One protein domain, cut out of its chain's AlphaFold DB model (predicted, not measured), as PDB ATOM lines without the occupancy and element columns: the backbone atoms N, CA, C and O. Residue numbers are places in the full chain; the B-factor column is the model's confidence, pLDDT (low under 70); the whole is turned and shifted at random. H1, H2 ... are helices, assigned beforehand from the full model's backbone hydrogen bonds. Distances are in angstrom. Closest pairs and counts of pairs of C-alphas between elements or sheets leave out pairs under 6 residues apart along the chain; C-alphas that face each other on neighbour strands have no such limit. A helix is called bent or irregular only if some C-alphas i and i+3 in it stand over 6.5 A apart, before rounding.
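This is residues 27 to 108 of the 133 residues of an uncharacterized protein of Sphingobacterium daejeonense (UniProt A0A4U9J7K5). The long H4 and H2 run side by side in opposite ways, with H3 at one end of the pair; at the other end H1 sticks out as an arm with residues 27 to 41. The printed part has 82 residues, 72 of them in four named helices, H1 to H4 in chain order, with no named strand; its class is all helix, and it is loose, with a radius of gyration of the C-alphas of 16.4 A and spans of 44 by 37 by 17 A.

H4, residues 80 to 105, touches H2, residues 47 to 63, with residues 92 to 103 alone, at a shallow tilt of 12 degrees; the closest C-alphas, of Ile 51 and Ala 99, are 5.3 A apart. With residues 80 to 88 alone H4 touches H3, residues 65 to 76, at a steep tilt of 55 degrees; the closest C-alphas, of Tyr 73 and Gly 80, are 6.2 A apart. H2 and H3 meet only through their link. H1, residues 27 to 43, is apart from the other three. Every O i to N i+4 pair is within hydrogen-bond range in H2 and H3, 11 of 13 in H1 and 17 of 22 in H4.

H4 is 35.0 A long, ending at C-alpha 105 (126.006, 101.130, 171.473); H1, 24.3 A, begins at C-alpha 27 (98.486, 96.799, 150.615). H2 is 24.3 A and H3 16.1 A long. H1 and H4 are irregular: C-alphas 37 and 40 are 7.1 A apart, C-alphas 100 and 103 7.5 A.

The C-alphas farthest apart, of His 77 and Asp 108, are 46.6 A apart. The printed part has no cut, and its three links are tight. Residues 78 to 86 have pLDDT under 70.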
ATOM      1  N   GLU A  27      98.012  95.695 149.774       93.19
ATOM      2  CA  GLU A  27      98.486  96.799 150.615       93.19
ATOM      3  C   GLU A  27      99.601  96.330 151.565       93.19
ATOM      4  O   GLU A  27     100.579  97.053 151.758       93.19
ATOM      5  N   ILE A  28      99.526  95.093 152.075       94.38
ATOM      6  CA  ILE A  28     100.615  94.473 152.847       94.38
ATOM      7  C   ILE A  28     101.895  94.410 152.001       94.38
ATOM      8  O   ILE A  28     102.943  94.889 152.441       94.38
ATOM      9  N   ASP A  29     101.808  93.903 150.768       96.31
ATOM     10  CA  ASP A  29     102.947  93.808 149.845       96.31
ATOM     11  C   ASP A  29     103.570  95.173 149.547       96.31
ATOM     12  O   ASP A  29     104.794  95.325 149.489       96.31
ATOM     13  N   LYS A  30     102.733  96.196 149.375       95.94
ATOM     14  CA  LYS A  30     103.176  97.571 149.143       95.94
ATOM     15  C   LYS A  30     103.927  98.136 150.351       95.94
ATOM     16  O   LYS A  30     105.016  98.689 150.177       95.94
ATOM     17  N   ILE A  31     103.386  97.983 151.564       95.38
ATOM     18  CA  ILE A  31     104.047  98.424 152.803       95.38
ATOM     19  C   ILE A  31     105.379  97.689 152.971       95.38
ATOM     20  O   ILE A  31     106.406  98.327 153.212       95.38
ATOM     21  N   TYR A  32     105.387  96.371 152.774       95.69
ATOM     22  CA  TYR A  32     106.591  95.555 152.873       95.69
ATOM     23  C   TYR A  32     107.676  96.013 151.890       95.69
ATOM     24  O   TYR A  32     108.815  96.265 152.288       95.69
ATOM     25  N   ARG A  33     107.330  96.209 150.610       96.81
ATOM     26  CA  ARG A  33     108.273  96.711 149.595       96.81
ATOM     27  C   ARG A  33     108.850  98.074 149.980       96.81
ATOM     28  O   ARG A  33     110.054  98.280 149.833       96.81
ATOM     29  N   SER A  34     108.029  98.972 150.524       96.50
ATOM     30  CA  SER A  34     108.477 100.280 151.024       96.50
ATOM     31  C   SER A  34     109.483 100.145 152.178       96.50
ATOM     32  O   SER A  34     110.539 100.783 152.177       96.50
ATOM     33  N   GLN A  35     109.226  99.243 153.131       95.38
ATOM     34  CA  GLN A  35     110.152  98.958 154.232       95.38
ATOM     35  C   GLN A  35     111.485  98.379 153.733       95.38
ATOM     36  O   GLN A  35     112.549  98.802 154.193       95.38
ATOM     37  N   VAL A  36     111.448  97.457 152.761       95.75
ATOM     38  CA  VAL A  36     112.651  96.870 152.147       95.75
ATOM     39  C   VAL A  36     113.489  97.938 151.444       95.75
ATOM     40  O   VAL A  36     114.703  97.987 151.649       95.75
ATOM     41  N   GLN A  37     112.858  98.829 150.676       95.06
ATOM     42  CA  GLN A  37     113.547  99.928 149.991       95.06
ATOM     43  C   GLN A  37     114.220 100.894 150.979       95.06
ATOM     44  O   GLN A  37     115.348 101.331 150.753       95.06
ATOM     45  N   ASN A  38     113.578 101.177 152.116       93.31
ATOM     46  CA  ASN A  38     114.111 102.079 153.140       93.31
ATOM     47  C   ASN A  38     115.186 101.433 154.046       93.31
ATOM     48  O   ASN A  38     115.875 102.127 154.799       93.31
ATOM     49  N   LYS A  39     115.375 100.106 153.990       91.38
ATOM     50  CA  LYS A  39     116.291  99.358 154.873       91.38
ATOM     51  C   LYS A  39     117.719  99.911 154.863       91.38
ATOM     52  O   LYS A  39     118.340 100.023 155.922       91.38
ATOM     53  N   SER A  40     118.250 100.263 153.689       88.38
ATOM     54  CA  SER A  40     119.610 100.805 153.557       88.38
ATOM     55  C   SER A  40     119.737 102.177 154.226       88.38
ATOM     56  O   SER A  40     120.669 102.401 155.000       88.38
ATOM     57  N   ALA A  41     118.765 103.067 154.018       90.44
ATOM     58  CA  ALA A  41     118.739 104.393 154.627       90.44
ATOM     59  C   ALA A  41     118.686 104.313 156.160       90.44
ATOM     60  O   ALA A  41     119.401 105.044 156.851       90.44
ATOM     61  N   ILE A  42     117.914 103.369 156.709       89.06
ATOM     62  CA  ILE A  42     117.907 103.098 158.151       89.06
ATOM     63  C   ILE A  42     119.260 102.542 158.607       89.06
ATOM     64  O   ILE A  42     119.792 103.006 159.618       89.06
ATOM     65  N   LYS A  43     119.860 101.594 157.877       85.62
ATOM     66  CA  LYS A  43     121.167 101.006 158.221       85.62
ATOM     67  C   LYS A  43     122.270 102.061 158.356       85.62
ATOM     68  O   LYS A  43     123.034 101.996 159.312       85.62
ATOM     69  N   HIS A  44     122.307 103.046 157.460       86.44
ATOM     70  CA  HIS A  44     123.324 104.108 157.433       86.44
ATOM     71  C   HIS A  44     122.930 105.383 158.199       86.44
ATOM     72  O   HIS A  44     123.576 106.423 158.067       86.44
ATOM     73  N   SER A  45     121.866 105.335 159.001       90.94
ATOM     74  CA  SER A  45     121.456 106.473 159.828       90.94
ATOM     75  C   SER A  45     122.401 106.704 161.011       90.94
ATOM     76  O   SER A  45     122.974 105.769 161.573       90.94
ATOM     77  N   THR A  46     122.533 107.967 161.415       92.44
ATOM     78  CA  THR A  46     123.391 108.360 162.538       92.44
ATOM     79  C   THR A  46     122.713 108.096 163.888       92.44
ATOM     80  O   THR A  46     121.476 108.021 163.953       92.44
ATOM     81  N   PRO A  47     123.482 107.998 164.992       92.19
ATOM     82  CA  PRO A  47     122.906 107.872 166.329       92.19
ATOM     83  C   PRO A  47     121.915 108.991 166.657       92.19
ATOM     84  O   PRO A  47     120.867 108.738 167.244       92.19
ATOM     85  N   GLU A  48     122.199 110.221 166.233       94.50
ATOM     86  CA  GLU A  48     121.371 111.400 166.493       94.50
ATOM     87  C   GLU A  48     119.999 111.277 165.822       94.50
ATOM     88  O   GLU A  48     118.979 111.544 166.461       94.50
ATOM     89  N   LYS A  49     119.957 110.801 164.567       95.50
ATOM     90  CA  LYS A  49     118.696 110.543 163.852       95.50
ATOM     91  C   LYS A  49     117.854 109.494 164.577       95.50
ATOM     92  O   LYS A  49     116.670 109.722 164.818       95.50
ATOM     93  N   ARG A  50     118.471 108.383 164.992       95.69
ATOM     94  CA  ARG A  50     117.770 107.299 165.703       95.69
ATOM     95  C   ARG A  50     117.259 107.731 167.076       95.69
ATOM     96  O   ARG A  50     116.115 107.439 167.416       95.69
ATOM     97  N   ILE A  51     118.059 108.483 167.836       96.62
ATOM     98  CA  ILE A  51     117.625 109.097 169.101       96.62
ATOM     99  C   ILE A  51     116.441 110.042 168.854       96.62
ATOM    100  O   ILE A  51     115.501 110.066 169.649       96.62
ATOM    101  N   GLY A  52     116.458 110.798 167.752       97.69
ATOM    102  CA  GLY A  52     115.342 111.640 167.325       97.69
ATOM    103  C   GLY A  52     114.040 110.854 167.148       97.69
ATOM    104  O   GLY A  52     113.018 111.250 167.711       97.69
ATOM    105  N   TRP A  53     114.084 109.719 166.440       97.00
ATOM    106  CA  TRP A  53     112.927 108.833 166.251       97.00
ATOM    107  C   TRP A  53     112.416 108.244 167.566       97.00
ATOM    108  O   TRP A  53     111.221 108.312 167.836       97.00
ATOM    109  N   ILE A  54     113.310 107.750 168.429       97.38
ATOM    110  CA  ILE A  54     112.940 107.202 169.745       97.38
ATOM    111  C   ILE A  54     112.272 108.270 170.617       97.38
ATOM    112  O   ILE A  54     111.247 108.015 171.245       97.38
ATOM    113  N   LYS A  55     112.805 109.498 170.630       97.31
ATOM    114  CA  LYS A  55     112.194 110.616 171.362       97.31
ATOM    115  C   LYS A  55     110.847 111.028 170.769       97.31
ATOM    116  O   LYS A  55     109.970 111.441 171.520       97.31
ATOM    117  N   ALA A  56     110.680 110.953 169.449       97.62
ATOM    118  CA  ALA A  56     109.397 111.213 168.801       97.62
ATOM    119  C   ALA A  56     108.352 110.156 169.180       97.62
ATOM    120  O   ALA A  56     107.234 110.524 169.532       97.62
ATOM    121  N   LEU A  57     108.742 108.879 169.199       96.25
ATOM    122  CA  LEU A  57     107.895 107.781 169.659       96.25
ATOM    123  C   LEU A  57     107.491 107.965 171.126       96.25
ATOM    124  O   LEU A  57     106.307 107.931 171.437       96.25
ATOM    125  N   LEU A  58     108.453 108.259 172.005       95.62
ATOM    126  CA  LEU A  58     108.189 108.529 173.419       95.62
ATOM    127  C   LEU A  58     107.196 109.684 173.606       95.62
ATOM    128  O   LEU A  58     106.259 109.567 174.386       95.62
ATOM    129  N   ARG A  59     107.362 110.791 172.868       96.56
ATOM    130  CA  ARG A  59     106.407 111.909 172.915       96.56
ATOM    131  C   ARG A  59     105.010 111.484 172.478       96.56
ATOM    132  O   ARG A  59     104.051 111.905 173.113       96.56
ATOM    133  N   ARG A  60     104.900 110.669 171.421       95.56
ATOM    134  CA  ARG A  60     103.601 110.196 170.933       95.56
ATOM    135  C   ARG A  60     102.919 109.281 171.947       95.56
ATOM    136  O   ARG A  60     101.740 109.471 172.208       95.56
ATOM    137  N   ILE A  61     103.659 108.355 172.551       91.69
ATOM    138  CA  ILE A  61     103.138 107.483 173.613       91.69
ATOM    139  C   ILE A  61     102.631 108.327 174.784       91.69
ATOM    140  O   ILE A  61     101.502 108.142 175.215       91.69
ATOM    141  N   ASN A  62     103.413 109.311 175.237       91.31
ATOM    142  CA  ASN A  62     103.003 110.185 176.337       91.31
ATOM    143  C   ASN A  62     101.749 111.010 175.997       91.31
ATOM    144  O   ASN A  62     100.900 111.213 176.854       91.31
ATOM    145  N   SER A  63     101.611 111.500 174.758       93.69
ATOM    146  CA  SER A  63     100.409 112.250 174.360       93.69
ATOM    147  C   SER A  63      99.158 111.377 174.247       93.69
ATOM    148  O   SER A  63      98.054 111.888 174.387       93.69
ATOM    149  N   GLU A  64      99.331 110.079 173.991       90.81
ATOM    150  CA  GLU A  64      98.244 109.112 173.794       90.81
ATOM    151  C   GLU A  64      97.999 108.248 175.041       90.81
ATOM    152  O   GLU A  64      97.216 107.306 174.983       90.81
ATOM    153  N   GLU A  65      98.642 108.556 176.173       84.88
ATOM    154  CA  GLU A  65      98.618 107.736 177.391       84.88
ATOM    155  C   GLU A  65      97.185 107.385 177.810       84.88
ATOM    156  O   GLU A  65      96.834 106.214 177.878       84.88
ATOM    157  N   LYS A  66      96.301 108.382 177.922       85.38
ATOM    158  CA  LYS A  66      94.882 108.170 178.265       85.38
ATOM    159  C   LYS A  66      94.121 107.307 177.252       85.38
ATOM    160  O   LYS A  66      93.182 106.605 177.620       85.38
ATOM    161  N   ALA A  67      94.470 107.395 175.967       88.50
ATOM    162  CA  ALA A  67      93.832 106.593 174.924       88.50
ATOM    163  C   ALA A  67      94.280 105.127 175.018       88.50
ATOM    164  O   ALA A  67      93.450 104.228 174.893       88.50
ATOM    165  N   ILE A  68      95.563 104.903 175.311       85.38
ATOM    166  CA  ILE A  68      96.138 103.579 175.564       85.38
ATOM    167  C   ILE A  68      95.507 102.960 176.816       85.38
ATOM    168  O   ILE A  68      95.041 101.827 176.759       85.38
ATOM    169  N   GLU A  69      95.400 103.710 177.915       80.81
ATOM    170  CA  GLU A  69      94.740 103.258 179.149       80.81
ATOM    171  C   GLU A  69      93.294 102.824 178.908       80.81
ATOM    172  O   GLU A  69      92.865 101.766 179.368       80.81
ATOM    173  N   LYS A  70      92.543 103.630 178.151       85.31
ATOM    174  CA  LYS A  70      91.157 103.324 177.804       85.31
ATOM    175  C   LYS A  70      91.052 102.047 176.967       85.31
ATOM    176  O   LYS A  70      90.168 101.241 177.240       85.31
ATOM    177  N   ALA A  71      91.929 101.865 175.980       85.81
ATOM    178  CA  ALA A  71      91.952 100.664 175.146       85.81
ATOM    179  C   ALA A  71      92.301  99.414 175.970       85.81
ATOM    180  O   ALA A  71      91.584  98.422 175.921       85.81
ATOM    181  N   LEU A  72      93.329  99.493 176.821       81.38
ATOM    182  CA  LEU A  72      93.736  98.382 177.686       81.38
ATOM    183  C   LEU A  72      92.653  98.009 178.705       81.38
ATOM    184  O   LEU A  72      92.454  96.828 178.991       81.38
ATOM    185  N   TYR A  73      91.920  98.994 179.225       83.00
ATOM    186  CA  TYR A  73      90.757  98.734 180.069       83.00
ATOM    187  C   TYR A  73      89.650  97.995 179.305       83.00
ATOM    188  O   TYR A  73      89.068  97.056 179.842       83.00
ATOM    189  N   GLN A  74      89.376  98.389 178.059       85.00
ATOM    190  CA  GLN A  74      88.369  97.739 177.212       85.00
ATOM    191  C   GLN A  74      88.745  96.294 176.855       85.00
ATOM    192  O   GLN A  74      87.877  95.423 176.882       85.00
ATOM    193  N   ASP A  75      90.021  96.032 176.568       83.81
ATOM    194  CA  ASP A  75      90.491  94.707 176.158       83.81
ATOM    195  C   ASP A  75      90.640  93.753 177.351       83.81
ATOM    196  O   ASP A  75      90.199  92.603 177.305       83.81
ATOM    197  N   PHE A  76      91.244  94.223 178.447       79.75
ATOM    198  CA  PHE A  76      91.674  93.354 179.544       79.75
ATOM    199  C   PHE A  76      90.858  93.499 180.829       79.75
ATOM    200  O   PHE A  76      91.040  92.688 181.735       79.75
ATOM    201  N   HIS A  77      89.994  94.516 180.947       75.88
ATOM    202  CA  HIS A  77      89.221  94.828 182.163       75.88
ATOM    203  C   HIS A  77      90.069  94.918 183.450       75.88
ATOM    204  O   HIS A  77      89.545  94.845 184.562       75.88
ATOM    205  N   LYS A  78      91.391  95.085 183.320       63.94
ATOM    206  CA  LYS A  78      92.316  95.273 184.441       63.94
ATOM    207  C   LYS A  78      92.078  96.646 185.071       63.94
ATOM    208  O   LYS A  78      91.663  97.585 184.392       63.94
ATOM    209  N   SER A  79      92.384  96.801 186.362       67.69
ATOM    210  CA  SER A  79      92.373  98.134 186.973       67.69
ATOM    211  C   SER A  79      93.355  99.044 186.215       67.69
ATOM    212  O   SER A  79      94.491  98.644 185.939       67.69
ATOM    213  N   GLY A  80      92.914 100.250 185.832       61.53
ATOM    214  CA  GLY A  80      93.721 101.158 185.003       61.53
ATOM    215  C   GLY A  80      95.101 101.431 185.608       61.53
ATOM    216  O   GLY A  80      96.098 101.433 184.904       61.53
ATOM    217  N   ILE A  81      95.179 101.515 186.937       63.34
ATOM    218  CA  ILE A  81      96.409 101.790 187.689       63.34
ATOM    219  C   ILE A  81      97.458 100.681 187.514       63.34
ATOM    220  O   ILE A  81      98.613 100.978 187.228       63.34
ATOM    221  N   GLU A  82      97.087  99.407 187.647       60.75
ATOM    222  CA  GLU A  82      98.038  98.289 187.553       60.75
ATOM    223  C   GLU A  82      98.601  98.130 186.131       60.75
ATOM    224  O   GLU A  82      99.780  97.826 185.943       60.75
ATOM    225  N   THR A  83      97.777  98.418 185.122       59.84
ATOM    226  CA  THR A  83      98.134  98.272 183.704       59.84
ATOM    227  C   THR A  83      98.953  99.456 183.192       59.84
ATOM    228  O   THR A  83      99.985  99.256 182.548       59.84
ATOM    229  N   THR A  84      98.579 100.691 183.548       61.84
ATOM    230  CA  THR A  84      99.390 101.887 183.261       61.84
ATOM    231  C   THR A  84     100.779 101.754 183.874       61.84
ATOM    232  O   THR A  84     101.785 102.009 183.207       61.84
ATOM    233  N   ILE A  85     100.845 101.320 185.138       64.62
ATOM    234  CA  ILE A  85     102.104 101.251 185.879       64.62
ATOM    235  C   ILE A  85     103.034 100.168 185.325       64.62
ATOM    236  O   ILE A  85     104.245 100.370 185.315       64.62
ATOM    237  N   THR A  86     102.514  99.031 184.863       67.25
ATOM    238  CA  THR A  86     103.374  97.906 184.461       67.25
ATOM    239  C   THR A  86     103.655  97.843 182.963       67.25
ATOM    240  O   THR A  86     104.769  97.483 182.585       67.25
ATOM    241  N   GLU A  87     102.721  98.237 182.097       71.88
ATOM    242  CA  GLU A  87     102.874  98.074 180.644       71.88
ATOM    243  C   GLU A  87     103.358  99.369 179.970       71.88
ATOM    244  O   GLU A  87     104.348  99.362 179.233       71.88
ATOM    245  N   VAL A  88     102.742 100.516 180.277       79.19
ATOM    246  CA  VAL A  88     103.100 101.800 179.643       79.19
ATOM    247  C   VAL A  88     104.407 102.358 180.209       79.19
ATOM    248  O   VAL A  88     105.294 102.757 179.445       79.19
ATOM    249  N   LEU A  89     104.579 102.351 181.537       83.19
ATOM    250  CA  LEU A  89     105.807 102.869 182.151       83.19
ATOM    251  C   LEU A  89     107.042 102.055 181.758       83.19
ATOM    252  O   LEU A  89     108.094 102.650 181.520       83.19
ATOM    253  N   SER A  90     106.929 100.729 181.646       87.25
ATOM    254  CA  SER A  90     108.046  99.865 181.236       87.25
ATOM    255  C   SER A  90     108.572 100.271 179.859       87.25
ATOM    256  O   SER A  90     109.758 100.570 179.717       87.25
ATOM    257  N   VAL A  91     107.681 100.440 178.877       90.06
ATOM    258  CA  VAL A  91     108.048 100.901 177.527       90.06
ATOM    259  C   VAL A  91     108.649 102.309 177.562       90.06
ATOM    260  O   VAL A  91     109.678 102.572 176.935       90.06
ATOM    261  N   GLN A  92     108.059 103.240 178.316       92.00
ATOM    262  CA  GLN A  92     108.610 104.593 178.441       92.00
ATOM    263  C   GLN A  92     110.024 104.592 179.050       92.00
ATOM    264  O   GLN A  92     110.896 105.344 178.595       92.00
ATOM    265  N   MET A  93     110.267 103.775 180.079       92.69
ATOM    266  CA  MET A  93     111.576 103.632 180.721       92.69
ATOM    267  C   MET A  93     112.603 103.018 179.771       92.69
ATOM    268  O   MET A  93     113.717 103.538 179.671       92.69
ATOM    269  N   GLU A  94     112.225 101.984 179.021       93.38
ATOM    270  CA  GLU A  94     113.073 101.371 177.999       93.38
ATOM    271  C   GLU A  94     113.456 102.372 176.912       93.38
ATOM    272  O   GLU A  94     114.640 102.547 176.626       93.38
ATOM    273  N   LEU A  95     112.494 103.120 176.362       95.06
ATOM    274  CA  LEU A  95     112.769 104.131 175.338       95.06
ATOM    275  C   LEU A  95     113.727 105.216 175.853       95.06
ATOM    276  O   LEU A  95     114.654 105.616 175.141       95.06
ATOM    277  N   LYS A  96     113.558 105.667 177.105       95.44
ATOM    278  CA  LYS A  96     114.487 106.606 177.760       95.44
ATOM    279  C   LYS A  96     115.877 105.990 177.932       95.44
ATOM    280  O   LYS A  96     116.878 106.652 177.644       95.44
ATOM    281  N   HIS A  97     115.953 104.736 178.375       96.06
ATOM    282  CA  HIS A  97     117.210 104.019 178.564       96.06
ATOM    283  C   HIS A  97     117.955 103.839 177.235       96.06
ATOM    284  O   HIS A  97     119.129 104.208 177.140       96.06
ATOM    285  N   ILE A  98     117.269 103.365 176.193       95.94
ATOM    286  CA  ILE A  98     117.819 103.201 174.845       95.94
ATOM    287  C   ILE A  98     118.323 104.550 174.337       95.94
ATOM    288  O   ILE A  98     119.490 104.656 173.968       95.94
ATOM    289  N   ALA A  99     117.509 105.610 174.384       95.44
ATOM    290  CA  ALA A  99     117.915 106.933 173.909       95.44
ATOM    291  C   ALA A  99     119.187 107.458 174.602       95.44
ATOM    292  O   ALA A  99     120.009 108.112 173.958       95.44
ATOM    293  N   LYS A 100     119.369 107.159 175.896       95.94
ATOM    294  CA  LYS A 100     120.553 107.554 176.674       95.94
ATOM    295  C   LYS A 100     121.822 106.799 176.254       95.94
ATOM    296  O   LYS A 100     122.896 107.393 176.241       95.94
ATOM    297  N   HIS A 101     121.714 105.518 175.904       94.75
ATOM    298  CA  HIS A 101     122.879 104.653 175.668       94.75
ATOM    299  C   HIS A 101     123.162 104.381 174.183       94.75
ATOM    300  O   HIS A 101     124.264 103.941 173.845       94.75
ATOM    301  N   LEU A 102     122.222 104.701 173.285       93.38
ATOM    302  CA  LEU A 102     122.293 104.340 171.867       93.38
ATOM    303  C   LEU A 102     123.568 104.838 171.180       93.38
ATOM    304  O   LEU A 102     124.169 104.105 170.399       93.38
ATOM    305  N   LYS A 103     124.035 106.048 171.513       91.62
ATOM    306  CA  LYS A 103     125.279 106.599 170.954       91.62
ATOM    307  C   LYS A 103     126.500 105.733 171.282       91.62
ATOM    308  O   LYS A 103     127.354 105.535 170.425       91.62
ATOM    309  N   SER A 104     126.572 105.201 172.503       89.81
ATOM    310  CA  SER A 104     127.645 104.291 172.915       89.81
ATOM    311  C   SER A 104     127.507 102.929 172.234       89.81
ATOM    312  O   SER A 104     128.499 102.360 171.784       89.81
ATOM    313  N   TRP A 105     126.278 102.425 172.101       91.19
ATOM    314  CA  TRP A 105     126.006 101.130 171.473       91.19
ATOM    315  C   TRP A 105     126.314 101.106 169.974       91.19
ATOM    316  O   TRP A 105     126.782 100.089 169.469       91.19
ATOM    317  N   MET A 106     126.100 102.222 169.277       88.31
ATOM    318  CA  MET A 106     126.384 102.378 167.845       88.31
ATOM    319  C   MET A 106     127.847 102.700 167.526       88.31
ATOM    320  O   MET A 106     128.204 102.789 166.355       88.31
ATOM    321  N   ARG A 107     128.689 102.926 168.538       86.62
ATOM    322  CA  ARG A 107     130.098 103.242 168.315       86.62
ATOM    323  C   ARG A 107     130.852 101.999 167.855       86.62
ATOM    324  O   ARG A 107     130.773 100.953 168.498       86.62
ATOM    325  N   ASP A 108     131.653 102.176 166.814       84.38
ATOM    326  CA  ASP A 108     132.576 101.170 166.303       84.38
ATOM    327  C   ASP A 108     133.452 100.570 167.407       84.38
ATOM    328  O   ASP A 108     134.041 101.278 168.234       84.38
TER     329      ASP A 108